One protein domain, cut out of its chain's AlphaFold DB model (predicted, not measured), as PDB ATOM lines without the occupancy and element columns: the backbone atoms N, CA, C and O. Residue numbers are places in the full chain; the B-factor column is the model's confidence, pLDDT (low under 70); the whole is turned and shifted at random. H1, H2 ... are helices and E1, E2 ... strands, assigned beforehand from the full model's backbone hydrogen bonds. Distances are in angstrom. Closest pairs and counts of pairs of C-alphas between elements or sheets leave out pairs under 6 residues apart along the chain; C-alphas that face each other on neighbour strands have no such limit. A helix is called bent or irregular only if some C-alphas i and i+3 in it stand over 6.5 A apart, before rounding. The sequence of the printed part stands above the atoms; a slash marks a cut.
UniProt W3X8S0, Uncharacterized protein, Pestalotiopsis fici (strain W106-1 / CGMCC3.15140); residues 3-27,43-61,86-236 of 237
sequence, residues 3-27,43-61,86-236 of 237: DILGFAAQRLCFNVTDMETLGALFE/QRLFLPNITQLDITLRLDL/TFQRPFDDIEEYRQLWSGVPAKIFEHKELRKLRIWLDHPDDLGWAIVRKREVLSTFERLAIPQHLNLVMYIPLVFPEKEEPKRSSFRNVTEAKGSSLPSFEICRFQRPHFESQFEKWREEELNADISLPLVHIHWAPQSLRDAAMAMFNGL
ATOM      1  N   ASP A   3     -40.365  -1.244  41.159       71.38
ATOM      2  CA  ASP A   3     -40.322  -1.233  39.700       71.38
ATOM      3  C   ASP A   3     -39.876   0.126  39.145       71.38
ATOM      4  O   ASP A   3     -39.056   0.193  38.246       71.38
ATOM      5  N   ILE A   4     -40.312   1.232  39.763       80.25
ATOM      6  CA  ILE A   4     -39.987   2.585  39.285       80.25
ATOM      7  C   ILE A   4     -38.487   2.879  39.419       80.25
ATOM      8  O   ILE A   4     -37.894   3.434  38.500       80.25
ATOM      9  N   LEU A   5     -37.864   2.502  40.542       78.38
ATOM     10  CA  LEU A   5     -36.438   2.751  40.769       78.38
ATOM     11  C   LEU A   5     -35.559   1.843  39.905       78.38
ATOM     12  O   LEU A   5     -34.585   2.324  39.338       78.38
ATOM     13  N   GLY A   6     -35.914   0.561  39.763       80.00
ATOM     14  CA  GLY A   6     -35.205  -0.345  38.855       80.00
ATOM     15  C   GLY A   6     -35.329   0.099  37.397       80.00
ATOM     16  O   GLY A   6     -34.330   0.188  36.688       80.00
ATOM     17  N   PHE A   7     -36.539   0.473  36.977       81.06
ATOM     18  CA  PHE A   7     -36.809   1.012  35.647       81.06
ATOM     19  C   PHE A   7     -36.057   2.317  35.378       81.06
ATOM     20  O   PHE A   7     -35.528   2.504  34.285       81.06
ATOM     21  N   ALA A   8     -35.978   3.209  36.371       81.69
ATOM     22  CA  ALA A   8     -35.163   4.410  36.277       81.69
ATOM     23  C   ALA A   8     -33.679   4.045  36.137       81.69
ATOM     24  O   ALA A   8     -33.050   4.482  35.187       81.69
ATOM     25  N   ALA A   9     -33.122   3.187  36.998       83.69
ATOM     26  CA  ALA A   9     -31.709   2.795  36.936       83.69
ATOM     27  C   ALA A   9     -31.293   2.212  35.574       83.69
ATOM     28  O   ALA A   9     -30.225   2.542  35.068       83.69
ATOM     29  N   GLN A  10     -32.160   1.412  34.944       86.31
ATOM     30  CA  GLN A  10     -31.915   0.841  33.610       86.31
ATOM     31  C   GLN A  10     -31.877   1.880  32.485       86.31
ATOM     32  O   GLN A  10     -31.443   1.583  31.370       86.31
ATOM     33  N   ARG A  11     -32.399   3.068  32.766       84.56
ATOM     34  CA  ARG A  11     -32.595   4.169  31.836       84.56
ATOM     35  C   ARG A  11     -31.648   5.329  32.088       84.56
ATOM     36  O   ARG A  11     -31.551   6.206  31.248       84.56
ATOM     37  N   LEU A  12     -30.959   5.355  33.220       86.19
ATOM     38  CA  LEU A  12     -30.049   6.438  33.553       86.19
ATOM     39  C   LEU A  12     -28.628   6.082  33.141       86.19
ATOM     40  O   LEU A  12     -28.186   4.938  33.248       86.19
ATOM     41  N   CYS A  13     -27.901   7.109  32.723       88.00
ATOM     42  CA  CYS A  13     -26.460   7.046  32.608       88.00
ATOM     43  C   CYS A  13     -25.840   7.565  33.905       88.00
ATOM     44  O   CYS A  13     -26.132   8.686  34.334       88.00
ATOM     45  N   PHE A  14     -24.982   6.758  34.521       88.56
ATOM     46  CA  PHE A  14     -24.264   7.135  35.733       88.56
ATOM     47  C   PHE A  14     -22.879   7.601  35.368       88.56
ATOM     48  O   PHE A  14     -22.126   6.826  34.795       88.56
ATOM     49  N   ASN A  15     -22.535   8.835  35.716       91.12
ATOM     50  CA  ASN A  15     -21.177   9.325  35.531       91.12
ATOM     51  C   ASN A  15     -20.471   9.447  36.882       91.12
ATOM     52  O   ASN A  15     -20.941  10.177  37.757       91.12
ATOM     53  N   VAL A  16     -19.351   8.744  37.021       91.19
ATOM     54  CA  VAL A  16     -18.488   8.739  38.203       91.19
ATOM     55  C   VAL A  16     -17.184   9.443  37.858       91.19
ATOM     56  O   VAL A  16     -16.495   9.044  36.921       91.19
ATOM     57  N   THR A  17     -16.844  10.497  38.597       90.88
ATOM     58  CA  THR A  17     -15.735  11.403  38.239       90.88
ATOM     59  C   THR A  17     -14.486  11.278  39.108       90.88
ATOM     60  O   THR A  17     -13.463  11.908  38.839       90.88
ATOM     61  N   ASP A  18     -14.569  10.493  40.171       89.06
ATOM     62  CA  ASP A  18     -13.537  10.359  41.190       89.06
ATOM     63  C   ASP A  18     -13.523   8.929  41.735       89.06
ATOM     64  O   ASP A  18     -14.481   8.161  41.580       89.06
ATOM     65  N   MET A  19     -12.384   8.542  42.301       86.19
ATOM     66  CA  MET A  19     -12.166   7.165  42.728       86.19
ATOM     67  C   MET A  19     -12.902   6.866  44.029       86.19
ATOM     68  O   MET A  19     -13.376   5.755  44.199       86.19
ATOM     69  N   GLU A  20     -13.070   7.840  44.910       86.25
ATOM     70  CA  GLU A  20     -13.792   7.720  46.173       86.25
ATOM     71  C   GLU A  20     -15.256   7.342  45.925       86.25
ATOM     72  O   GLU A  20     -15.757   6.369  46.491       86.25
ATOM     73  N   THR A  21     -15.923   8.046  45.004       87.56
ATOM     74  CA  THR A  21     -17.276   7.706  44.550       87.56
ATOM     75  C   THR A  21     -17.303   6.319  43.920       87.56
ATOM     76  O   THR A  21     -18.221   5.545  44.191       87.56
ATOM     77  N   LEU A  22     -16.308   5.984  43.090       87.94
ATOM     78  CA  LEU A  22     -16.222   4.673  42.445       87.94
ATOM     79  C   LEU A  22     -16.045   3.543  43.470       87.94
ATOM     80  O   LEU A  22     -16.683   2.502  43.359       87.94
ATOM     81  N   GLY A  23     -15.223   3.757  44.494       86.06
ATOM     82  CA  GLY A  23     -15.020   2.820  45.590       86.06
ATOM     83  C   GLY A  23     -16.276   2.637  46.420       86.06
ATOM     84  O   GLY A  23     -16.729   1.510  46.605       86.06
ATOM     85  N   ALA A  24     -16.917   3.736  46.810       83.50
ATOM     86  CA  ALA A  24     -18.173   3.690  47.546       83.50
ATOM     87  C   ALA A  24     -19.313   3.040  46.741       83.50
ATOM     88  O   ALA A  24     -20.194   2.406  47.325       83.50
ATOM     89  N   LEU A  25     -19.299   3.166  45.409       82.69
ATOM     90  CA  LEU A  25     -20.211   2.447  44.518       82.69
ATOM     91  C   LEU A  25     -20.061   0.928  44.678       82.69
ATOM     92  O   LEU A  25     -21.046   0.200  44.605       82.69
ATOM     93  N   PHE A  26     -18.839   0.457  44.916       79.19
ATOM     94  CA  PHE A  26     -18.495  -0.959  44.915       79.19
ATOM     95  C   PHE A  26     -18.423  -1.612  46.300       79.19
ATOM     96  O   PHE A  26     -18.713  -2.802  46.415       79.19
ATOM     97  N   GLU A  27     -18.115  -0.866  47.361       78.75
ATOM     98  CA  GLU A  27     -18.121  -1.373  48.746       78.75
ATOM     99  C   GLU A  27     -19.504  -1.873  49.187       78.75
ATOM    100  O   GLU A  27     -19.638  -2.802  49.988       78.75
ATOM    101  N   GLN A  43     -28.506   2.547  47.175       72.00
ATOM    102  CA  GLN A  43     -27.472   1.720  46.580       72.00
ATOM    103  C   GLN A  43     -27.908   0.263  46.349       72.00
ATOM    104  O   GLN A  43     -27.720  -0.267  45.260       72.00
ATOM    105  N   ARG A  44     -28.557  -0.387  47.322       74.31
ATOM    106  CA  ARG A  44     -28.981  -1.792  47.182       74.31
ATOM    107  C   ARG A  44     -30.088  -1.983  46.149       74.31
ATOM    108  O   ARG A  44     -30.203  -3.060  45.574       74.31
ATOM    109  N   LEU A  45     -30.898  -0.952  45.921       75.12
ATOM    110  CA  LEU A  45     -32.016  -0.998  44.976       75.12
ATOM    111  C   LEU A  45     -31.606  -0.560  43.567       75.12
ATOM    112  O   LEU A  45     -32.144  -1.061  42.580       75.12
ATOM    113  N   PHE A  46     -30.661   0.374  43.475       77.12
ATOM    114  CA  PHE A  46     -30.306   1.037  42.224       77.12
ATOM    115  C   PHE A  46     -29.112   0.386  41.529       77.12
ATOM    116  O   PHE A  46     -29.171   0.125  40.330       77.12
ATOM    117  N   LEU A  47     -28.060   0.058  42.284       80.56
ATOM    118  CA  LEU A  47     -26.790  -0.425  41.732       80.56
ATOM    119  C   LEU A  47     -26.886  -1.733  40.934       80.56
ATOM    120  O   LEU A  47     -26.236  -1.827  39.890       80.56
ATOM    121  N   PRO A  48     -27.691  -2.736  41.345       85.56
ATOM    122  CA  PRO A  48     -27.806  -3.973  40.574       85.56
ATOM    123  C   PRO A  48     -28.446  -3.776  39.195       85.56
ATOM    124  O   PRO A  48     -28.260  -4.614  38.321       85.56
ATOM    125  N   ASN A  49     -29.195  -2.685  39.009       88.31
ATOM    126  CA  ASN A  49     -29.984  -2.406  37.810       88.31
ATOM    127  C   ASN A  49     -29.305  -1.405  36.860       88.31
ATOM    128  O   ASN A  49     -29.915  -1.001  35.872       88.31
ATOM    129  N   ILE A  50     -28.067  -0.990  37.152       90.50
ATOM    130  CA  ILE A  50     -27.307  -0.083  36.288       90.50
ATOM    131  C   ILE A  50     -26.955  -0.803  34.989       90.50
ATOM    132  O   ILE A  50     -26.237  -1.802  34.989       90.50
ATOM    133  N   THR A  51     -27.423  -0.254  33.873       93.38
ATOM    134  CA  THR A  51     -27.136  -0.752  32.520       93.38
ATOM    135  C   THR A  51     -26.050   0.061  31.820       93.38
ATOM    136  O   THR A  51     -25.372  -0.466  30.933       93.38
ATOM    137  N   GLN A  52     -25.841   1.316  32.228       93.81
ATOM    138  CA  GLN A  52     -24.871   2.229  31.632       93.81
ATOM    139  C   GLN A  52     -24.063   2.963  32.707       93.81
ATOM    140  O   GLN A  52     -24.615   3.709  33.515       93.81
ATOM    141  N   LEU A  53     -22.746   2.769  32.683       93.44
ATOM    142  CA  LEU A  53     -21.800   3.406  33.594       93.44
ATOM    143  C   LEU A  53     -20.715   4.120  32.796       93.44
ATOM    144  O   LEU A  53     -20.042   3.525  31.957       93.44
ATOM    145  N   ASP A  54     -20.511   5.383  33.121       93.62
ATOM    146  CA  ASP A  54     -19.439   6.209  32.610       93.62
ATOM    147  C   ASP A  54     -18.505   6.567  33.760       93.62
ATOM    148  O   ASP A  54     -18.921   6.999  34.834       93.62
ATOM    149  N   ILE A  55     -17.219   6.357  33.539       93.12
ATOM    150  CA  ILE A  55     -16.161   6.615  34.502       93.12
ATOM    151  C   ILE A  55     -15.259   7.665  33.875       93.12
ATOM    152  O   ILE A  55     -14.673   7.422  32.825       93.12
ATOM    153  N   THR A  56     -15.140   8.827  34.501       92.12
ATOM    154  CA  THR A  56     -14.278   9.917  34.047       92.12
ATOM    155  C   THR A  56     -13.239  10.204  35.112       92.12
ATOM    156  O   THR A  56     -13.518  10.919  36.061       92.12
ATOM    157  N   LEU A  57     -12.028   9.681  34.964       90.12
ATOM    158  CA  LEU A  57     -10.998   9.810  35.988       90.12
ATOM    159  C   LEU A  57      -9.811  10.614  35.488       90.12
ATOM    160  O   LEU A  57      -9.292  10.397  34.391       90.12
ATOM    161  N   ARG A  58      -9.335  11.514  36.349       87.00
ATOM    162  CA  ARG A  58      -8.024  12.145  36.200       87.00
ATOM    163  C   ARG A  58      -7.046  11.402  37.100       87.00
ATOM    164  O   ARG A  58      -7.115  11.512  38.319       87.00
ATOM    165  N   LEU A  59      -6.182  10.599  36.492       82.75
ATOM    166  CA  LEU A  59      -5.213   9.762  37.187       82.75
ATOM    167  C   LEU A  59      -4.076  10.635  37.734       82.75
ATOM    168  O   LEU A  59      -3.466  11.406  36.985       82.75
ATOM    169  N   ASP A  60      -3.756  10.484  39.020       78.56
ATOM    170  CA  ASP A  60      -2.520  11.037  39.573       78.56
ATOM    171  C   ASP A  60      -1.362  10.111  39.183       78.56
ATOM    172  O   ASP A  60      -1.268   8.966  39.632       78.56
ATOM    173  N   LEU A  61      -0.489  10.586  38.294       68.88
ATOM    174  CA  LEU A  61       0.580   9.771  37.712       68.88
ATOM    175  C   LEU A  61       1.501   9.091  38.728       68.88
ATOM    176  O   LEU A  61       1.808   7.930  38.490       68.88
ATOM    177  N   THR A  86      -0.359  22.214  41.754       45.31
ATOM    178  CA  THR A  86      -0.860  21.743  43.041       45.31
ATOM    179  C   THR A  86      -2.219  21.115  42.773       45.31
ATOM    180  O   THR A  86      -3.254  21.684  43.110       45.31
ATOM    181  N   PHE A  87      -2.226  19.986  42.071       52.97
ATOM    182  CA  PHE A  87      -3.380  19.116  42.100       52.97
ATOM    183  C   PHE A  87      -3.458  18.614  43.540       52.97
ATOM    184  O   PHE A  87      -2.507  18.002  44.033       52.97
ATOM    185  N   GLN A  88      -4.522  18.992  44.252       54.22
ATOM    186  CA  GLN A  88      -4.823  18.368  45.533       54.22
ATOM    187  C   GLN A  88      -4.987  16.885  45.242       54.22
ATOM    188  O   GLN A  88      -5.849  16.501  44.453       54.22
ATOM    189  N   ARG A  89      -4.087  16.078  45.803       59.09
ATOM    190  CA  ARG A  89      -4.198  14.635  45.672       59.09
ATOM    191  C   ARG A  89      -5.504  14.229  46.348       59.09
ATOM    192  O   ARG A  89      -5.701  14.629  47.491       59.09
ATOM    193  N   PRO A  90      -6.382  13.489  45.657       56.72
ATOM    194  CA  PRO A  90      -7.601  12.989  46.277       56.72
ATOM    195  C   PRO A  90      -7.263  11.986  47.393       56.72
ATOM    196  O   PRO A  90      -7.913  11.959  48.428       56.72
ATOM    197  N   PHE A  91      -6.148  11.259  47.228       61.09
ATOM    198  CA  PHE A  91      -5.647  10.280  48.187       61.09
ATOM    199  C   PHE A  91      -4.325  10.735  48.797       61.09
ATOM    200  O   PHE A  91      -3.357  11.024  48.084       61.09
ATOM    201  N   ASP A  92      -4.274  10.725  50.125       70.38
ATOM    202  CA  ASP A  92      -3.021  10.846  50.868       70.38
ATOM    203  C   ASP A  92      -2.165   9.571  50.720       70.38
ATOM    204  O   ASP A  92      -0.934   9.646  50.788       70.38
ATOM    205  N   ASP A  93      -2.799   8.420  50.441       81.19
ATOM    206  CA  ASP A  93      -2.154   7.118  50.252       81.19
ATOM    207  C   ASP A  93      -2.266   6.602  48.801       81.19
ATOM    208  O   ASP A  93      -3.331   6.268  48.282       81.19
ATOM    209  N   ILE A  94      -1.117   6.503  48.133       79.06
ATOM    210  CA  ILE A  94      -0.990   5.959  46.774       79.06
ATOM    211  C   ILE A  94      -1.355   4.468  46.718       79.06
ATOM    212  O   ILE A  94      -1.831   3.984  45.687       79.06
ATOM    213  N   GLU A  95      -1.101   3.721  47.789       82.94
ATOM    214  CA  GLU A  95      -1.346   2.283  47.815       82.94
ATOM    215  C   GLU A  95      -2.843   1.980  47.892       82.94
ATOM    216  O   GLU A  95      -3.319   1.098  47.178       82.94
ATOM    217  N   GLU A  96      -3.601   2.773  48.650       82.94
ATOM    218  CA  GLU A  96      -5.066   2.713  48.675       82.94
ATOM    219  C   GLU A  96      -5.650   2.940  47.274       82.94
ATOM    220  O   GLU A  96      -6.428   2.123  46.777       82.94
ATOM    221  N   TYR A  97      -5.191   3.987  46.579       83.25
ATOM    222  CA  TYR A  97      -5.597   4.263  45.200       83.25
ATOM    223  C   TYR A  97      -5.320   3.077  44.268       83.25
ATOM    224  O   TYR A  97      -6.167   2.691  43.457       83.25
ATOM    225  N   ARG A  98      -4.123   2.488  44.369       82.69
ATOM    226  CA  ARG A  98      -3.705   1.356  43.534       82.69
ATOM    227  C   ARG A  98      -4.559   0.120  43.798       82.69
ATOM    228  O   ARG A  98      -4.985  -0.531  42.841       82.69
ATOM    229  N   GLN A  99      -4.813  -0.191  45.065       85.00
ATOM    230  CA  GLN A  99      -5.672  -1.303  45.461       85.00
ATOM    231  C   GLN A  99      -7.080  -1.109  44.915       85.00
ATOM    232  O   GLN A  99      -7.598  -1.999  44.233       85.00
ATOM    233  N   LEU A 100      -7.642   0.083  45.109       85.44
ATOM    234  CA  LEU A 100      -8.963   0.431  44.618       85.44
ATOM    235  C   LEU A 100      -9.049   0.284  43.094       85.44
ATOM    236  O   LEU A 100      -9.912  -0.434  42.591       85.44
ATOM    237  N   TRP A 101      -8.103   0.878  42.363       86.75
ATOM    238  CA  TRP A 101      -8.018   0.796  40.903       86.75
ATOM    239  C   TRP A 101      -7.926  -0.643  40.393       86.75
ATOM    240  O   TRP A 101      -8.631  -1.020  39.458       86.75
ATOM    241  N   SER A 102      -7.096  -1.469  41.032       86.06
ATOM    242  CA  SER A 102      -6.946  -2.881  40.668       86.06
ATOM    243  C   SER A 102      -8.212  -3.712  40.926       86.06
ATOM    244  O   SER A 102      -8.432  -4.718  40.248       86.06
ATOM    245  N   GLY A 103      -9.057  -3.281  41.870       88.31
ATOM    246  CA  GLY A 103     -10.331  -3.915  42.210       88.31
ATOM    247  C   GLY A 103     -11.493  -3.525  41.292       88.31
ATOM    248  O   GLY A 103     -12.421  -4.320  41.128       88.31
ATOM    249  N   VAL A 104     -11.429  -2.354  40.639       88.50
ATOM    250  CA  VAL A 104     -12.496  -1.827  39.761       88.50
ATOM    251  C   VAL A 104     -13.020  -2.869  38.756       88.50
ATOM    252  O   VAL A 104     -14.236  -3.046  38.683       88.50
ATOM    253  N   PRO A 105     -12.182  -3.613  38.006       89.69
ATOM    254  CA  PRO A 105     -12.677  -4.596  37.042       89.69
ATOM    255  C   PRO A 105     -13.506  -5.711  37.678       89.69
ATOM    256  O   PRO A 105     -14.546  -6.089  37.144       89.69
ATOM    257  N   ALA A 106     -13.065  -6.249  38.819       88.56
ATOM    258  CA  ALA A 106     -13.799  -7.311  39.503       88.56
ATOM    259  C   ALA A 106     -15.189  -6.817  39.921       88.56
ATOM    260  O   ALA A 106     -16.180  -7.512  39.722       88.56
ATOM    261  N   LYS A 107     -15.261  -5.575  40.397       88.00
ATOM    262  CA  LYS A 107     -16.505  -4.947  40.828       88.00
ATOM    263  C   LYS A 107     -17.450  -4.624  39.693       88.00
ATOM    264  O   LYS A 107     -18.622  -4.968  39.766       88.00
ATOM    265  N   ILE A 108     -16.940  -4.090  38.592       90.12
ATOM    266  CA  ILE A 108     -17.734  -3.916  37.376       90.12
ATOM    267  C   ILE A 108     -18.311  -5.256  36.897       90.12
ATOM    268  O   ILE A 108     -19.468  -5.313  36.488       90.12
ATOM    269  N   PHE A 109     -17.542  -6.343  36.987       86.50
ATOM    270  CA  PHE A 109     -17.996  -7.679  36.592       86.50
ATOM    271  C   PHE A 109     -19.151  -8.213  37.460       86.50
ATOM    272  O   PHE A 109     -19.956  -9.020  36.993       86.50
ATOM    273  N   GLU A 110     -19.266  -7.765  38.713       86.38
ATOM    274  CA  GLU A 110     -20.389  -8.113  39.593       86.38
ATOM    275  C   GLU A 110     -21.714  -7.469  39.127       86.38
ATOM    276  O   GLU A 110     -22.790  -8.010  39.403       86.38
ATOM    277  N   HIS A 111     -21.664  -6.378  38.348       87.69
ATOM    278  CA  HIS A 111     -22.843  -5.715  37.779       87.69
ATOM    279  C   HIS A 111     -23.335  -6.419  36.509       87.69
ATOM    280  O   HIS A 111     -23.111  -5.981  35.383       87.69
ATOM    281  N   LYS A 112     -24.078  -7.512  36.699       88.88
ATOM    282  CA  LYS A 112     -24.603  -8.362  35.612       88.88
ATOM    283  C   LYS A 112     -25.543  -7.659  34.638       88.88
ATOM    284  O   LYS A 112     -25.716  -8.152  33.525       88.88
ATOM    285  N   GLU A 113     -26.173  -6.559  35.042       91.44
ATOM    286  CA  GLU A 113     -27.050  -5.776  34.168       91.44
ATOM    287  C   GLU A 113     -26.305  -4.714  33.363       91.44
ATOM    288  O   GLU A 113     -26.876  -4.171  32.419       91.44
ATOM    289  N   LEU A 114     -25.020  -4.476  33.645       93.00
ATOM    290  CA  LEU A 114     -24.230  -3.505  32.906       93.00
ATOM    291  C   LEU A 114     -24.093  -3.951  31.443       93.00
ATOM    292  O   LEU A 114     -23.704  -5.079  31.136       93.00
ATOM    293  N   ARG A 115     -24.463  -3.067  30.520       93.62
ATOM    294  CA  ARG A 115     -24.416  -3.282  29.064       93.62
ATOM    295  C   ARG A 115     -23.459  -2.327  28.380       93.62
ATOM    296  O   ARG A 115     -22.907  -2.670  27.342       93.62
ATOM    297  N   LYS A 116     -23.257  -1.136  28.941       93.94
ATOM    298  CA  LYS A 116     -22.382  -0.111  28.380       93.94
ATOM    299  C   LYS A 116     -21.482   0.452  29.466       93.94
ATOM    300  O   LYS A 116     -21.958   0.878  30.515       93.94
ATOM    301  N   LEU A 117     -20.188   0.452  29.184       94.56
ATOM    302  CA  LEU A 117     -19.164   1.021  30.038       94.56
ATOM    303  C   LEU A 117     -18.290   1.955  29.214       94.56
ATOM    304  O   LEU A 117     -17.640   1.518  28.261       94.56
ATOM    305  N   ARG A 118     -18.251   3.232  29.587       94.12
ATOM    306  CA  ARG A 118     -17.296   4.183  29.015       94.12
ATOM    307  C   ARG A 118     -16.304   4.612  30.069       94.12
ATOM    308  O   ARG A 118     -16.687   4.952  31.180       94.12
ATOM    309  N   ILE A 119     -15.027   4.606  29.719       93.19
ATOM    310  CA  ILE A 119     -13.966   5.017  30.634       93.19
ATOM    311  C   ILE A 119     -13.159   6.124  29.970       93.19
ATOM    312  O   ILE A 119     -12.433   5.873  29.015       93.19
ATOM    313  N   TRP A 120     -13.276   7.339  30.479       92.69
ATOM    314  CA  TRP A 120     -12.448   8.479  30.129       92.69
ATOM    315  C   TRP A 120     -11.316   8.580  31.135       92.69
ATOM    316  O   TRP A 120     -11.555   8.781  32.324       92.69
ATOM    317  N   LEU A 121     -10.083   8.437  30.663       90.75
ATOM    318  CA  LEU A 121      -8.905   8.606  31.500       90.75
ATOM    319  C   LEU A 121      -8.099   9.789  30.995       90.75
ATOM    320  O   LEU A 121      -7.733   9.843  29.824       90.75
ATOM    321  N   ASP A 122      -7.771  10.700  31.898       88.69
ATOM    322  CA  ASP A 122      -6.846  11.808  31.663       88.69
ATOM    323  C   ASP A 122      -5.800  11.870  32.785       88.69
ATOM    324  O   ASP A 122      -5.912  11.175  33.792       88.69
ATOM    325  N   HIS A 123      -4.772  12.696  32.625       83.94
ATOM    326  CA  HIS A 123      -3.873  13.081  33.707       83.94
ATOM    327  C   HIS A 123      -3.418  14.533  33.503       83.94
ATOM    328  O   HIS A 123      -3.259  14.973  32.357       83.94
ATOM    329  N   PRO A 124      -3.151  15.286  34.583       78.50
ATOM    330  CA  PRO A 124      -2.823  16.707  34.478       78.50
ATOM    331  C   PRO A 124      -1.418  16.979  33.918       78.50
ATOM    332  O   PRO A 124      -1.150  18.091  33.481       78.50
ATOM    333  N   ASP A 125      -0.511  15.997  33.927       74.56
ATOM    334  CA  ASP A 125       0.886  16.209  33.518       74.56
ATOM    335  C   ASP A 125       1.041  16.594  32.031       74.56
ATOM    336  O   ASP A 125       0.407  16.021  31.137       74.56
ATOM    337  N   ASP A 126       1.939  17.540  31.762       71.44
ATOM    338  CA  ASP A 126       2.344  18.021  30.438       71.44
ATOM    339  C   ASP A 126       3.121  16.964  29.635       71.44
ATOM    340  O   ASP A 126       3.214  17.061  28.411       71.44
ATOM    341  N   LEU A 127       3.683  15.952  30.304       67.75
ATOM    342  CA  LEU A 127       4.490  14.894  29.678       67.75
ATOM    343  C   LEU A 127       3.684  13.935  28.779       67.75
ATOM    344  O   LEU A 127       4.271  13.084  28.103       67.75
ATOM    345  N   GLY A 128       2.359  14.100  28.727       70.62
ATOM    346  CA  GLY A 128       1.445  13.302  27.913       70.62
ATOM    347  C   GLY A 128       1.365  11.836  28.349       70.62
ATOM    348  O   GLY A 128       2.058  11.384  29.258       70.62
ATOM    349  N   TRP A 129       0.541  11.050  27.655       74.75
ATOM    350  CA  TRP A 129       0.283   9.641  27.995       74.75
ATOM    351  C   TRP A 129       1.464   8.692  27.718       74.75
ATOM    352  O   TRP A 129       1.325   7.473  27.806       74.75
ATOM    353  N   ALA A 130       2.630   9.235  27.360       70.62
ATOM    354  CA  ALA A 130       3.855   8.491  27.075       70.62
ATOM    355  C   ALA A 130       4.516   7.911  28.317       70.62
ATOM    356  O   ALA A 130       5.161   6.865  28.241       70.62
ATOM    357  N   ILE A 131       4.383   8.618  29.438       67.62
ATOM    358  CA  ILE A 131       4.983   8.220  30.709       67.62
ATOM    359  C   ILE A 131       4.098   7.244  31.477       67.62
ATOM    360  O   ILE A 131       4.611   6.395  32.203       67.62
ATOM    361  N   VAL A 132       2.784   7.289  31.236       71.50
ATOM    362  CA  VAL A 132       1.856   6.273  31.722       71.50
ATOM    363  C   VAL A 132       2.270   4.945  31.106       71.50
ATOM    364  O   VAL A 132       2.344   4.814  29.880       71.50
ATOM    365  N   ARG A 133       2.496   3.924  31.939       73.62
ATOM    366  CA  ARG A 133       2.625   2.541  31.471       73.62
ATOM    367  C   ARG A 133       1.263   2.097  30.950       73.62
ATOM    368  O   ARG A 133       0.523   1.380  31.611       73.62
ATOM    369  N   LYS A 134       0.925   2.538  29.735       74.06
ATOM    370  CA  LYS A 134      -0.372   2.329  29.084       74.06
ATOM    371  C   LYS A 134      -0.793   0.870  29.162       74.06
ATOM    372  O   LYS A 134      -1.955   0.582  29.396       74.06
ATOM    373  N   ARG A 135       0.162  -0.045  28.991       75.06
ATOM    374  CA  ARG A 135      -0.090  -1.478  29.090       75.06
ATOM    375  C   ARG A 135      -0.644  -1.882  30.454       75.06
ATOM    376  O   ARG A 135      -1.566  -2.671  30.478       75.06
ATOM    377  N   GLU A 136      -0.139  -1.336  31.555       77.75
ATOM    378  CA  GLU A 136      -0.602  -1.678  32.905       77.75
ATOM    379  C   GLU A 136      -2.018  -1.146  33.153       77.75
ATOM    380  O   GLU A 136      -2.915  -1.914  33.513       77.75
ATOM    381  N   VAL A 137      -2.251   0.134  32.832       81.50
ATOM    382  CA  VAL A 137      -3.582   0.758  32.929       81.50
ATOM    383  C   VAL A 137      -4.606  -0.007  32.091       81.50
ATOM    384  O   VAL A 137      -5.663  -0.368  32.592       81.50
ATOM    385  N   LEU A 138      -4.278  -0.317  30.834       82.62
ATOM    386  CA  LEU A 138      -5.180  -1.052  29.948       82.62
ATOM    387  C   LEU A 138      -5.358  -2.516  30.359       82.62
ATOM    388  O   LEU A 138      -6.476  -3.017  30.293       82.62
ATOM    389  N   SER A 139      -4.295  -3.184  30.817       81.88
ATOM    390  CA  SER A 139      -4.349  -4.598  31.220       81.88
ATOM    391  C   SER A 139      -5.302  -4.847  32.381       81.88
ATOM    392  O   SER A 139      -5.896  -5.919  32.477       81.88
ATOM    393  N   THR A 140      -5.522  -3.823  33.209       83.38
ATOM    394  CA  THR A 140      -6.519  -3.846  34.282       83.38
ATOM    395  C   THR A 140      -7.918  -4.124  33.708       83.38
ATOM    396  O   THR A 140      -8.662  -4.937  34.250       83.38
ATOM    397  N   PHE A 141      -8.246  -3.558  32.544       85.31
ATOM    398  CA  PHE A 141      -9.562  -3.686  31.908       85.31
ATOM    399  C   PHE A 141      -9.646  -4.761  30.824       85.31
ATOM    400  O   PHE A 141     -10.743  -5.049  30.353       85.31
ATOM    401  N   GLU A 142      -8.542  -5.416  30.454       84.38
ATOM    402  CA  GLU A 142      -8.560  -6.502  29.459       84.38
ATOM    403  C   GLU A 142      -9.546  -7.617  29.846       84.38
ATOM    404  O   GLU A 142     -10.237  -8.169  28.991       84.38
ATOM    405  N   ARG A 143      -9.688  -7.902  31.147       82.69
ATOM    406  CA  ARG A 143     -10.644  -8.902  31.650       82.69
ATOM    407  C   ARG A 143     -12.105  -8.484  31.486       82.69
ATOM    408  O   ARG A 143     -12.962  -9.356  31.368       82.69
ATOM    409  N   LEU A 144     -12.395  -7.183  31.445       84.31
ATOM    410  CA  LEU A 144     -13.753  -6.681  31.211       84.31
ATOM    411  C   LEU A 144     -14.198  -6.814  29.766       84.31
ATOM    412  O   LEU A 144     -15.385  -6.705  29.494       84.31
ATOM    413  N   ALA A 145     -13.274  -7.059  28.842       79.50
ATOM    414  CA  ALA A 145     -13.662  -7.368  27.483       79.50
ATOM    415  C   ALA A 145     -14.314  -8.759  27.398       79.50
ATOM    416  O   ALA A 145     -15.099  -8.994  26.492       79.50
ATOM    417  N   ILE A 146     -14.013  -9.681  28.333       80.12
ATOM    418  CA  ILE A 146     -14.436 -11.097  28.286       80.12
ATOM    419  C   ILE A 146     -15.955 -11.274  28.079       80.12
ATOM    420  O   ILE A 146     -16.350 -12.075  27.223       80.12
ATOM    421  N   PRO A 147     -16.830 -10.576  28.824       78.56
ATOM    422  CA  PRO A 147     -18.269 -10.700  28.653       78.56
ATOM    423  C   PRO A 147     -18.751 -10.094  27.332       78.56
ATOM    424  O   PRO A 147     -18.704  -8.886  27.128       78.56
ATOM    425  N   GLN A 148     -19.339 -10.923  26.467       76.38
ATOM    426  CA  GLN A 148     -19.854 -10.488  25.157       76.38
ATOM    427  C   GLN A 148     -21.038  -9.504  25.230       76.38
ATOM    428  O   GLN A 148     -21.416  -8.926  24.217       76.38
ATOM    429  N   HIS A 149     -21.647  -9.330  26.405       86.44
ATOM    430  CA  HIS A 149     -22.797  -8.446  26.605       86.44
ATOM    431  C   HIS A 149     -22.413  -7.021  27.032       86.44
ATOM    432  O   HIS A 149     -23.299  -6.172  27.133       86.44
ATOM    433  N   LEU A 150     -21.127  -6.766  27.310       90.50
ATOM    434  CA  LEU A 150     -20.635  -5.469  27.758       90.50
ATOM    435  C   LEU A 150     -19.960  -4.727  26.600       90.50
ATOM    436  O   LEU A 150     -18.925  -5.144  26.087       90.50
ATOM    437  N   ASN A 151     -20.525  -3.588  26.217       91.50
ATOM    438  CA  ASN A 151     -19.895  -2.644  25.306       91.50
ATOM    439  C   ASN A 151     -18.945  -1.734  26.096       91.50
ATOM    440  O   ASN A 151     -19.387  -0.770  26.726       91.50
ATOM    441  N   LEU A 152     -17.655  -2.068  26.072       91.94
ATOM    442  CA  LEU A 152     -16.591  -1.289  26.699       91.94
ATOM    443  C   LEU A 152     -15.907  -0.373  25.674       91.94
ATOM    444  O   LEU A 152     -15.302  -0.846  24.706       91.94
ATOM    445  N   VAL A 153     -15.933   0.931  25.947       91.62
ATOM    446  CA  VAL A 153     -15.188   1.947  25.194       91.62
ATOM    447  C   VAL A 153     -14.303   2.741  26.144       91.62
ATOM    448  O   VAL A 153     -14.767   3.272  27.150       91.62
ATOM    449  N   MET A 154     -13.022   2.859  25.819       91.12
ATOM    450  CA  MET A 154     -12.071   3.647  26.590       91.12
ATOM    451  C   MET A 154     -11.568   4.841  25.784       91.12
ATOM    452  O   MET A 154     -11.110   4.694  24.653       91.12
ATOM    453  N   TYR A 155     -11.608   6.015  26.394       89.62
ATOM    454  CA  TYR A 155     -11.171   7.284  25.843       89.62
ATOM    455  C   TYR A 155      -9.901   7.710  26.573       89.62
ATOM    456  O   TYR A 155      -9.912   7.895  27.790       89.62
ATOM    457  N   ILE A 156      -8.808   7.879  25.831       88.06
ATOM    458  CA  ILE A 156      -7.528   8.352  26.375       88.06
ATOM    459  C   ILE A 156      -6.929   9.445  25.480       88.06
ATOM    460  O   ILE A 156      -7.048   9.370  24.255       88.06
ATOM    461  N   PRO A 157      -6.243  10.456  26.024       84.69
ATOM    462  CA  PRO A 157      -5.477  11.394  25.221       84.69
ATOM    463  C   PRO A 157      -4.391  10.708  24.370       84.69
ATOM    464  O   PRO A 157      -3.875   9.633  24.698       84.69
ATOM    465  N   LEU A 158      -4.027  11.338  23.251       79.94
ATOM    466  CA  LEU A 158      -2.903  10.905  22.417       79.94
ATOM    467  C   LEU A 158      -1.592  11.005  23.196       79.94
ATOM    468  O   LEU A 158      -1.382  11.899  24.016       79.94
ATOM    469  N   VAL A 159      -0.693  10.075  22.892       71.12
ATOM    470  CA  VAL A 159       0.579   9.910  23.595       71.12
ATOM    471  C   VAL A 159       1.561  10.988  23.143       71.12
ATOM    472  O   VAL A 159       2.223  11.611  23.967       71.12
ATOM    473  N   PHE A 160       1.610  11.241  21.832       70.44
ATOM    474  CA  PHE A 160       2.434  12.282  21.225       70.44
ATOM    475  C   PHE A 160       1.666  12.962  20.086       70.44
ATOM    476  O   PHE A 160       1.754  12.503  18.944       70.44
ATOM    477  N   PRO A 161       0.944  14.065  20.352       66.31
ATOM    478  CA  PRO A 161       0.128  14.740  19.341       66.31
ATOM    479  C   PRO A 161       0.890  15.107  18.059       66.31
ATOM    480  O   PRO A 161       0.308  15.084  16.983       66.31
ATOM    481  N   GLU A 162       2.185  15.420  18.176       67.12
ATOM    482  CA  GLU A 162       3.048  15.837  17.060       67.12
ATOM    483  C   GLU A 162       3.624  14.667  16.249       67.12
ATOM    484  O   GLU A 162       4.000  14.842  15.091       67.12
ATOM    485  N   LYS A 163       3.728  13.476  16.852       66.75
ATOM    486  CA  LYS A 163       4.317  12.281  16.217       66.75
ATOM    487  C   LYS A 163       3.261  11.297  15.722       66.75
ATOM    488  O   LYS A 163       3.566  10.423  14.914       66.75
ATOM    489  N   GLU A 164       2.031  11.408  16.216       63.38
ATOM    490  CA  GLU A 164       0.888  10.653  15.718       63.38
ATOM    491  C   GLU A 164       0.298  11.397  14.510       63.38
ATOM    492  O   GLU A 164      -0.222  12.500  14.641       63.38
ATOM    493  N   GLU A 165       0.427  10.827  13.306       57.50
ATOM    494  CA  GLU A 165      -0.017  11.493  12.073       57.50
ATOM    495  C   GLU A 165      -1.502  11.929  12.142       57.50
ATOM    496  O   GLU A 165      -2.354  11.162  12.593       57.50
ATOM    497  N   PRO A 166      -1.889  13.106  11.616       50.66
ATOM    498  CA  PRO A 166      -3.270  13.600  11.692       50.66
ATOM    499  C   PRO A 166      -4.314  12.667  11.062       50.66
ATOM    500  O   PRO A 166      -5.430  12.558  11.567       50.66
ATOM    501  N   LYS A 167      -3.948  11.920  10.008       52.00
ATOM    502  CA  LYS A 167      -4.818  10.914   9.359       52.00
ATOM    503  C   LYS A 167      -5.140   9.705  10.251       52.00
ATOM    504  O   LYS A 167      -5.945   8.860   9.878       52.00
ATOM    505  N   ARG A 168      -4.499   9.627  11.417       48.75
ATOM    506  CA  ARG A 168      -4.594   8.574  12.429       48.75
ATOM    507  C   ARG A 168      -5.238   9.061  13.738       48.75
ATOM    508  O   ARG A 168      -5.365   8.295  14.686       48.75
ATOM    509  N   SER A 169      -5.661  10.325  13.804       41.66
ATOM    510  CA  SER A 169      -6.119  10.981  15.041       41.66
ATOM    511  C   SER A 169      -7.486  10.522  15.565       41.66
ATOM    512  O   SER A 169      -7.784  10.791  16.720       41.66
ATOM    513  N   SER A 170      -8.270   9.768  14.781       46.09
ATOM    514  CA  SER A 170      -9.385   8.950  15.281       46.09
ATOM    515  C   SER A 170      -9.066   7.465  15.098       46.09
ATOM    516  O   SER A 170      -9.755   6.727  14.387       46.09
ATOM    517  N   PHE A 171      -7.969   6.989  15.683       47.59
ATOM    518  CA  PHE A 171      -7.792   5.549  15.771       47.59
ATOM    519  C   PHE A 171      -8.842   4.986  16.721       47.59
ATOM    520  O   PHE A 171      -8.657   4.988  17.937       47.59
ATOM    521  N   ARG A 172      -9.894   4.423  16.132       48.94
ATOM    522  CA  ARG A 172     -10.580   3.270  16.691       48.94
ATOM    523  C   ARG A 172      -9.572   2.125  16.670       48.94
ATOM    524  O   ARG A 172      -9.515   1.353  15.715       48.94
ATOM    525  N   ASN A 173      -8.697   2.065  17.673       49.88
ATOM    526  CA  ASN A 173      -7.931   0.846  17.891       49.88
ATOM    527  C   ASN A 173      -8.930  -0.119  18.517       49.88
ATOM    528  O   ASN A 173      -9.026  -0.214  19.738       49.88
ATOM    529  N   VAL A 174      -9.720  -0.788  17.676       51.16
ATOM    530  CA  VAL A 174     -10.290  -2.055  18.109       51.16
ATOM    531  C   VAL A 174      -9.067  -2.910  18.369       51.16
ATOM    532  O   VAL A 174      -8.235  -3.091  17.475       51.16
ATOM    533  N   THR A 175      -8.891  -3.350  19.607       52.16
ATOM    534  CA  THR A 175      -7.801  -4.256  19.962       52.16
ATOM    535  C   THR A 175      -8.126  -5.634  19.376       52.16
ATOM    536  O   THR A 175      -8.307  -6.605  20.094       52.16
ATOM    537  N   GLU A 176      -8.283  -5.722  18.054       42.84
ATOM    538  CA  GLU A 176      -8.342  -6.965  17.306       42.84
ATOM    539  C   GLU A 176      -6.921  -7.505  17.297       42.84
ATOM    540  O   GLU A 176      -6.118  -7.243  16.398       42.84
ATOM    541  N   ALA A 177      -6.570  -8.240  18.345       46.09
ATOM    542  CA  ALA A 177      -5.441  -9.137  18.253       46.09
ATOM    543  C   ALA A 177      -5.763 -10.118  17.115       46.09
ATOM    544  O   ALA A 177      -6.548 -11.048  17.287       46.09
ATOM    545  N   LYS A 178      -5.217  -9.857  15.920       39.84
ATOM    546  CA  LYS A 178      -5.372 -10.712  14.737       39.84
ATOM    547  C   LYS A 178      -5.037 -12.153  15.131       39.84
ATOM    548  O   LYS A 178      -3.881 -12.463  15.399       39.84
ATOM    549  N   GLY A 179      -6.057 -13.010  15.177       50.22
ATOM    550  CA  GLY A 179      -5.933 -14.430  15.520       50.22
ATOM    551  C   GLY A 179      -6.145 -14.794  16.994       50.22
ATOM    552  O   GLY A 179      -6.074 -15.975  17.317       50.22
ATOM    553  N   SER A 180      -6.432 -13.842  17.885       46.25
ATOM    554  CA  SER A 180      -6.818 -14.151  19.266       46.25
ATOM    555  C   SER A 180      -8.340 -14.137  19.396       46.25
ATOM    556  O   SER A 180      -8.989 -13.171  19.006       46.25
ATOM    557  N   SER A 181      -8.904 -15.183  19.993       54.41
ATOM    558  CA  SER A 181     -10.315 -15.265  20.389       54.41
ATOM    559  C   SER A 181     -10.660 -14.379  21.592       54.41
ATOM    560  O   SER A 181     -11.720 -14.559  22.192       54.41
ATOM    561  N   LEU A 182      -9.747 -13.499  22.017       52.56
ATOM    562  CA  LEU A 182     -10.018 -12.590  23.115       52.56
ATOM    563  C   LEU A 182     -10.944 -11.488  22.606       52.56
ATOM    564  O   LEU A 182     -10.692 -10.914  21.543       52.56
ATOM    565  N   PRO A 183     -12.016 -11.195  23.341       54.41
ATOM    566  CA  PRO A 183     -12.880 -10.092  22.988       54.41
ATOM    567  C   PRO A 183     -12.106  -8.780  23.036       54.41
ATOM    568  O   PRO A 183     -11.271  -8.535  23.909       54.41
ATOM    569  N   SER A 184     -12.368  -7.961  22.030       67.25
ATOM    570  CA  SER A 184     -11.755  -6.663  21.850       67.25
ATOM    571  C   SER A 184     -12.665  -5.600  22.453       67.25
ATOM    572  O   SER A 184     -13.871  -5.590  22.225       67.25
ATOM    573  N   PHE A 185     -12.082  -4.689  23.223       82.31
ATOM    574  CA  PHE A 185     -12.741  -3.437  23.574       82.31
ATOM    575  C   PHE A 185     -12.186  -2.302  22.718       82.31
ATOM    576  O   PHE A 185     -11.085  -2.393  22.150       82.31
ATOM    577  N   GLU A 186     -12.982  -1.247  22.592       87.62
ATOM    578  CA  GLU A 186     -12.663  -0.103  21.753       87.62
ATOM    579  C   GLU A 186     -11.820   0.908  22.529       87.62
ATOM    580  O   GLU A 186     -12.189   1.326  23.624       87.62
ATOM    581  N   ILE A 187     -10.687   1.319  21.955       86.12
ATOM    582  CA  ILE A 187      -9.882   2.419  22.486       86.12
ATOM    583  C   ILE A 187      -9.921   3.573  21.492       86.12
ATOM    584  O   ILE A 187      -9.372   3.471  20.390       86.12
ATOM    585  N   CYS A 188     -10.508   4.680  21.927       85.50
ATOM    586  CA  CYS A 188     -10.568   5.949  21.222       85.50
ATOM    587  C   CYS A 188      -9.489   6.887  21.763       85.50
ATOM    588  O   CYS A 188      -9.312   7.016  22.978       85.50
ATOM    589  N   ARG A 189      -8.759   7.555  20.864       83.00
ATOM    590  CA  ARG A 189      -7.737   8.530  21.256       83.00
ATOM    591  C   ARG A 189      -7.970   9.894  20.639       83.00
ATOM    592  O   ARG A 189      -8.378   9.965  19.489       83.00
ATOM    593  N   PHE A 190      -7.664  10.955  21.389       79.69
ATOM    594  CA  PHE A 190      -7.872  12.343  20.958       79.69
ATOM    595  C   PHE A 190      -6.700  13.239  21.369       79.69
ATOM    596  O   PHE A 190      -6.084  13.033  22.414       79.69
ATOM    597  N   GLN A 191      -6.371  14.253  20.564       78.56
ATOM    598  CA  GLN A 191      -5.421  15.297  20.986       78.56
ATOM    599  C   GLN A 191      -5.960  15.979  22.243       78.56
ATOM    600  O   GLN A 191      -7.144  16.258  22.268       78.56
ATOM    601  N   ARG A 192      -5.144  16.292  23.257       73.31
ATOM    602  CA  ARG A 192      -5.649  16.798  24.553       73.31
ATOM    603  C   ARG A 192      -6.638  17.985  24.455       73.31
ATOM    604  O   ARG A 192      -7.705  17.870  25.044       73.31
ATOM    605  N   PRO A 193      -6.395  19.050  23.662       74.19
ATOM    606  CA  PRO A 193      -7.389  20.123  23.501       74.19
ATOM    607  C   PRO A 193      -8.705  19.621  22.893       74.19
ATOM    608  O   PRO A 193      -9.795  20.073  23.230       74.19
ATOM    609  N   HIS A 194      -8.601  18.644  21.993       68.06
ATOM    610  CA  HIS A 194      -9.749  17.980  21.405       68.06
ATOM    611  C   HIS A 194     -10.374  16.952  22.350       68.06
ATOM    612  O   HIS A 194     -11.563  16.729  22.264       68.06
ATOM    613  N   PHE A 195      -9.616  16.342  23.258       73.69
ATOM    614  CA  PHE A 195     -10.106  15.415  24.270       73.69
ATOM    615  C   PHE A 195     -11.028  16.148  25.241       73.69
ATOM    616  O   PHE A 195     -12.141  15.693  25.459       73.69
ATOM    617  N   GLU A 196     -10.607  17.313  25.738       74.12
ATOM    618  CA  GLU A 196     -11.443  18.174  26.583       74.12
ATOM    619  C   GLU A 196     -12.681  18.656  25.819       74.12
ATOM    620  O   GLU A 196     -13.799  18.506  26.300       74.12
ATOM    621  N   SER A 197     -12.512  19.143  24.584       75.81
ATOM    622  CA  SER A 197     -13.647  19.577  23.759       75.81
ATOM    623  C   SER A 197     -14.602  18.436  23.397       75.81
ATOM    624  O   SER A 197     -15.805  18.660  23.379       75.81
ATOM    625  N   GLN A 198     -14.106  17.234  23.104       75.75
ATOM    626  CA  GLN A 198     -14.931  16.063  22.798       75.75
ATOM    627  C   GLN A 198     -15.609  15.523  24.043       75.75
ATOM    628  O   GLN A 198     -16.730  15.053  23.947       75.75
ATOM    629  N   PHE A 199     -14.957  15.602  25.198       76.50
ATOM    630  CA  PHE A 199     -15.565  15.257  26.469       76.50
ATOM    631  C   PHE A 199     -16.709  16.216  26.813       76.50
ATOM    632  O   PHE A 199     -17.800  15.756  27.136       76.50
ATOM    633  N   GLU A 200     -16.505  17.529  26.679       79.88
ATOM    634  CA  GLU A 200     -17.572  18.511  26.909       79.88
ATOM    635  C   GLU A 200     -18.674  18.400  25.857       79.88
ATOM    636  O   GLU A 200     -19.846  18.354  26.204       79.88
ATOM    637  N   LYS A 201     -18.316  18.247  24.578       81.31
ATOM    638  CA  LYS A 201     -19.290  18.017  23.512       81.31
ATOM    639  C   LYS A 201     -20.084  16.738  23.754       81.31
ATOM    640  O   LYS A 201     -21.290  16.743  23.580       81.31
ATOM    641  N   TRP A 202     -19.433  15.650  24.154       79.31
ATOM    642  CA  TRP A 202     -20.101  14.402  24.507       79.31
ATOM    643  C   TRP A 202     -21.039  14.599  25.700       79.31
ATOM    644  O   TRP A 202     -22.175  14.140  25.665       79.31
ATOM    645  N   ARG A 203     -20.592  15.312  26.737       74.12
ATOM    646  CA  ARG A 203     -21.412  15.643  27.902       74.12
ATOM    647  C   ARG A 203     -22.642  16.455  27.488       74.12
ATOM    648  O   ARG A 203     -23.745  16.131  27.909       74.12
ATOM    649  N   GLU A 204     -22.463  17.465  26.642       78.06
ATOM    650  CA  GLU A 204     -23.540  18.277  26.071       78.06
ATOM    651  C   GLU A 204     -24.459  17.457  25.162       78.06
ATOM    652  O   GLU A 204     -25.673  17.606  25.226       78.06
ATOM    653  N   GLU A 205     -23.916  16.580  24.320       77.00
ATOM    654  CA  GLU A 205     -24.691  15.688  23.466       77.00
ATOM    655  C   GLU A 205     -25.478  14.681  24.298       77.00
ATOM    656  O   GLU A 205     -26.623  14.462  23.974       77.00
ATOM    657  N   GLU A 206     -24.972  14.116  25.391       67.44
ATOM    658  CA  GLU A 206     -25.793  13.263  26.272       67.44
ATOM    659  C   GLU A 206     -26.869  14.068  27.007       67.44
ATOM    660  O   GLU A 206     -27.993  13.601  27.156       67.44
ATOM    661  N   LEU A 207     -26.557  15.300  27.417       64.94
ATOM    662  CA  LEU A 207     -27.542  16.216  27.998       64.94
ATOM    663  C   LEU A 207     -28.643  16.611  26.993       64.94
ATOM    664  O   LEU A 207     -29.767  16.883  27.410       64.94
ATOM    665  N   ASN A 208     -28.335  16.653  25.689       64.69
ATOM    666  CA  ASN A 208     -29.228  17.165  24.639       64.69
ATOM    667  C   ASN A 208     -29.859  16.083  23.742       64.69
ATOM    668  O   ASN A 208     -30.948  16.292  23.208       64.69
ATOM    669  N   ALA A 209     -29.178  14.959  23.517       58.53
ATOM    670  CA  ALA A 209     -29.585  13.887  22.604       58.53
ATOM    671  C   ALA A 209     -30.713  13.041  23.181       58.53
ATOM    672  O   ALA A 209     -31.342  12.297  22.431       58.53
ATOM    673  N   ASP A 210     -31.010  13.192  24.473       47.66
ATOM    674  CA  ASP A 210     -32.104  12.478  25.091       47.66
ATOM    675  C   ASP A 210     -33.024  13.396  25.895       47.66
ATOM    676  O   ASP A 210     -32.891  13.598  27.097       47.66
ATOM    677  N   ILE A 211     -34.093  13.849  25.234       51.81
ATOM    678  CA  ILE A 211     -35.328  14.241  25.932       51.81
ATOM    679  C   ILE A 211     -35.893  13.031  26.724       51.81
ATOM    680  O   ILE A 211     -36.799  13.205  27.538       51.81
ATOM    681  N   SER A 212     -35.383  11.802  26.523       50.88
ATOM    682  CA  SER A 212     -35.940  10.591  27.129       50.88
ATOM    683  C   SER A 212     -35.172   9.987  28.315       50.88
ATOM    684  O   SER A 212     -35.789   9.200  29.038       50.88
ATOM    685  N   LEU A 213     -33.917  10.375  28.608       53.66
ATOM    686  CA  LEU A 213     -33.141   9.790  29.717       53.66
ATOM    687  C   LEU A 213     -32.279  10.823  30.478       53.66
ATOM    688  O   LEU A 213     -31.378  11.418  29.898       53.66
ATOM    689  N   PRO A 214     -32.502  11.033  31.790       64.12
ATOM    690  CA  PRO A 214     -31.668  11.931  32.590       64.12
ATOM    691  C   PRO A 214     -30.228  11.410  32.765       64.12
ATOM    692  O   PRO A 214     -30.012  10.264  33.161       64.12
ATOM    693  N   LEU A 215     -29.228  12.274  32.568       65.62
ATOM    694  CA  LEU A 215     -27.861  12.026  33.035       65.62
ATOM    695  C   LEU A 215     -27.790  12.301  34.543       65.62
ATOM    696  O   LEU A 215     -28.089  13.412  34.988       65.62
ATOM    697  N   VAL A 216     -27.384  11.307  35.335       68.56
ATOM    698  CA  VAL A 216     -27.206  11.474  36.784       68.56
ATOM    699  C   VAL A 216     -25.721  11.507  37.091       68.56
ATOM    700  O   VAL A 216     -25.019  10.495  37.055       68.56
ATOM    701  N   HIS A 217     -25.246  12.704  37.417       68.31
ATOM    702  CA  HIS A 217     -23.924  12.885  37.990       68.31
ATOM    703  C   HIS A 217     -23.965  12.449  39.451       68.31
ATOM    704  O   HIS A 217     -24.588  13.109  40.286       68.31
ATOM    705  N   ILE A 218     -23.304  11.336  39.758       61.75
ATOM    706  CA  ILE A 218     -23.042  10.978  41.146       61.75
ATOM    707  C   ILE A 218     -21.740  11.670  41.512       61.75
ATOM    708  O   ILE A 218     -20.655  11.175  41.232       61.75
ATOM    709  N   HIS A 219     -21.866  12.838  42.129       59.78
ATOM    710  CA  HIS A 219     -20.786  13.389  42.926       59.78
ATOM    711  C   HIS A 219     -21.006  12.901  44.345       59.78
ATOM    712  O   HIS A 219     -22.039  13.213  44.951       59.78
ATOM    713  N   TRP A 220     -20.076  12.115  44.876       52.75
ATOM    714  CA  TRP A 220     -20.127  11.831  46.296       52.75
ATOM    715  C   TRP A 220     -19.840  13.119  47.044       52.75
ATOM    716  O   TRP A 220     -18.751  13.687  46.981       52.75
ATOM    717  N   ALA A 221     -20.865  13.633  47.708       46.50
ATOM    718  CA  ALA A 221     -20.672  14.757  48.588       46.50
ATOM    719  C   ALA A 221     -19.753  14.308  49.741       46.50
ATOM    720  O   ALA A 221     -19.853  13.149  50.167       46.50
ATOM    721  N   PRO A 222     -18.862  15.180  50.252       53.47
ATOM    722  CA  PRO A 222     -18.006  14.840  51.386       53.47
ATOM    723  C   PRO A 222     -18.849  14.240  52.513       53.47
ATOM    724  O   PRO A 222     -20.019  14.601  52.653       53.47
ATOM    725  N   GLN A 223     -18.270  13.329  53.302       50.91
ATOM    726  CA  GLN A 223     -18.988  12.532  54.311       50.91
ATOM    727  C   GLN A 223     -19.990  13.369  55.131       50.91
ATOM    728  O   GLN A 223     -21.123  12.955  55.328       50.91
ATOM    729  N   SER A 224     -19.631  14.610  55.468       42.66
ATOM    730  CA  SER A 224     -20.483  15.585  56.158       42.66
ATOM    731  C   SER A 224     -21.774  15.988  55.424       42.66
ATOM    732  O   SER A 224     -22.816  16.149  56.054       42.66
ATOM    733  N   LEU A 225     -21.743  16.155  54.101       43.22
ATOM    734  CA  LEU A 225     -22.922  16.427  53.269       43.22
ATOM    735  C   LEU A 225     -23.774  15.171  53.071       43.22
ATOM    736  O   LEU A 225     -24.995  15.274  52.977       43.22
ATOM    737  N   ARG A 226     -23.144  13.994  53.031       50.38
ATOM    738  CA  ARG A 226     -23.845  12.708  53.008       50.38
ATOM    739  C   ARG A 226     -24.581  12.473  54.327       50.38
ATOM    740  O   ARG A 226     -25.761  12.142  54.300       50.38
ATOM    741  N   ASP A 227     -23.929  12.743  55.451       50.94
ATOM    742  CA  ASP A 227     -24.528  12.690  56.785       50.94
ATOM    743  C   ASP A 227     -25.662  13.717  56.916       50.94
ATOM    744  O   ASP A 227     -26.723  13.392  57.443       50.94
ATOM    745  N   ALA A 228     -25.504  14.923  56.356       44.12
ATOM    746  CA  ALA A 228     -26.555  15.943  56.330       44.12
ATOM    747  C   ALA A 228     -27.752  15.555  55.441       44.12
ATOM    748  O   ALA A 228     -28.900  15.751  55.839       44.12
ATOM    749  N   ALA A 229     -27.516  14.987  54.257       40.53
ATOM    750  CA  ALA A 229     -28.575  14.513  53.367       40.53
ATOM    751  C   ALA A 229     -29.325  13.320  53.975       40.53
ATOM    752  O   ALA A 229     -30.554  13.316  54.004       40.53
ATOM    753  N   MET A 230     -28.603  12.347  54.536       43.47
ATOM    754  CA  MET A 230     -29.203  11.208  55.234       43.47
ATOM    755  C   MET A 230     -29.947  11.649  56.504       43.47
ATOM    756  O   MET A 230     -31.028  11.133  56.777       43.47
ATOM    757  N   ALA A 231     -29.452  12.653  57.239       48.94
ATOM    758  CA  ALA A 231     -30.169  13.254  58.366       48.94
ATOM    759  C   ALA A 231     -31.461  13.969  57.932       48.94
ATOM    760  O   ALA A 231     -32.473  13.867  58.622       48.94
ATOM    761  N   MET A 232     -31.463  14.641  56.775       38.59
ATOM    762  CA  MET A 232     -32.669  15.263  56.214       38.59
ATOM    763  C   MET A 232     -33.714  14.228  55.773       38.59
ATOM    764  O   MET A 232     -34.902  14.440  55.995       38.59
ATOM    765  N   PHE A 233     -33.296  13.095  55.204       37.16
ATOM    766  CA  PHE A 233     -34.216  12.013  54.834       37.16
ATOM    767  C   PHE A 233     -34.758  11.245  56.047       37.16
ATOM    768  O   PHE A 233     -35.938  10.904  56.069       37.16
ATOM    769  N   ASN A 234     -33.936  11.028  57.077       43.47
ATOM    770  CA  ASN A 234     -34.349  10.341  58.306       43.47
ATOM    771  C   ASN A 234     -35.191  11.221  59.252       43.47
ATOM    772  O   ASN A 234     -35.825  10.698  60.160       43.47
ATOM    773  N   GLY A 235     -35.206  12.546  59.062       40.88
ATOM    774  CA  GLY A 235     -36.022  13.485  59.844       40.88
ATOM    775  C   GLY A 235     -37.434  13.737  59.294       40.88
ATOM    776  O   GLY A 235     -38.170  14.530  59.876       40.88
ATOM    777  N   LEU A 236     -37.804  13.110  58.170       38.31
ATOM    778  CA  LEU A 236     -39.100  13.280  57.491       38.31
ATOM    779  C   LEU A 236     -40.092  12.120  57.721       38.31
ATOM    780  O   LEU A 236     -41.140  12.079  57.075       38.31
TER     781      LEU A 236
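AT A GLANCE: This is residues 3 to 27, 43 to 61 and 86 to 236 of the 237 residues of an uncharacterized protein of Pestalotiopsis fici (strain W106-1 / CGMCC3.15140) (UniProt W3X8S0). A twisted slab of six parallel strands lies in the middle, with H6 along one face and H2 and H5 on the other, where H4 packs on both H2 and H5. The crossed pair H1 and H3 sits beyond the starts of E1 and E2, a long loop of residues 158 to 185 runs outside E5, and H7 sticks out as a tail. The printed part has 195 residues in the order H1 E1 H2 H3 E2 H4 E3 H5 E4 E5 H6 E6 H7, and its sheet runs E5 E4 E3 E2 E1 E6, of the class mixed, helices and strands. The whole is compact, with a radius of gyration of the C-alphas of 17.9 A and spans of 60 by 40 by 33 A.

IN THESE COORDINATES: H1 holds residues 3 to 9, from C-alpha 3 at (-40.322, -1.233, 39.700). E1 is residues 13 to 16 and H2 residues 19 to 27. After a cut come H3, residues 43 to 49, and E2, residues 52 to 58, 20.1 A long. After a second cut come H4, residues 94 to 110, 25.0 A, and E3, residues 116 to 122, 19.9 A, which begins at C-alpha 116 at (-22.382, -0.111, 28.380). H5 is residues 134 to 145, 16.5 A, E4 residues 151 to 157, 20.1 A, and E5 residues 186 to 190, 13.4 A. H6, residues 192 to 209, is the longest helix by residues and measures 24.2 A. E6 is residues 215 to 218, and H7, residues 223 to 234, 16.0 A, ends at C-alpha 234 at (-34.349, 10.341, 58.306). H5 is irregular, with C-alphas 140 and 143 7.0 A apart; H3 and H4 are only just irregular, with C-alphas 45 and 48 6.8 A apart and C-alphas 102 and 105 7.0 A apart. H4 has a kink of 35 degrees near residue 103.

HOW THE PARTS SIT: In the sheet, E5 and E6 are the edge strands. N 154 of E4 and O 186 of E5 are 2.8 A apart, N 155 of E4 and O 119 of E3 2.8 A, N 120 of E3 and O 55 of E2 2.7 A, N 54 of E2 and O 14 of E1 2.7 A, and N 216 of E6 and O 13 of E1 3.1 A, each within hydrogen-bond range. E3, H5 and E4 form a strand-helix-strand unit, two parallel neighbour strands with a helix between, and its crossover is right-handed. H5 lies over E4 at a height over the sheet of 10.3 A, along the strands at 3 degrees on the local plane. H2 is on the same face; it stands up from the sheet at 45 degrees. H6 is on the opposite face at a height over the sheet of 8.3 A, along the strands at 15 degrees to E4 on the local plane; its closest C-alphas to E4 are Arg 192 and Pro 157, 5.4 A. H4 touches H2 at a steep tilt of 49 degrees, the same way, closest at the C-alphas of Phe 26 and Lys 107, 6.0 A. With residues 102 to 109 alone it touches H5 at a shallow tilt of 23 degrees, the same way, closest at the C-alphas of Pro 105 and Phe 141, 6.1 A. H1 touches H3, about perpendicular at 77 degrees, closest at the C-alphas of Ala 9 and Asn 49, 5.5 A. H7 and H6 are apart. Every O i to N i+4 pair is within hydrogen-bond range in H1, H2, H6 and H7; the counts are 11 of 13 in H4, 4 of 8 in H5 and 1 of 3 in H3, where 2 of 4 O i to N i+3 pairs are within range.

THE WHOLE: The C-alphas farthest apart, those of Gly 179 and Gly 235, are 60.4 A apart. Residues 28 to 42 and 62 to 85 are not printed, with gaps of 10.1 A and 13.2 A between C-alphas. The links E3 to H5 and E4 to E5 are long. Residues 223 to 228 and 230 to 236 stand free. The mean pLDDT of the printed part is 73.5; among the residues under 70 are 161 to 184 and 206 to 236, and the mean of H7 is 45.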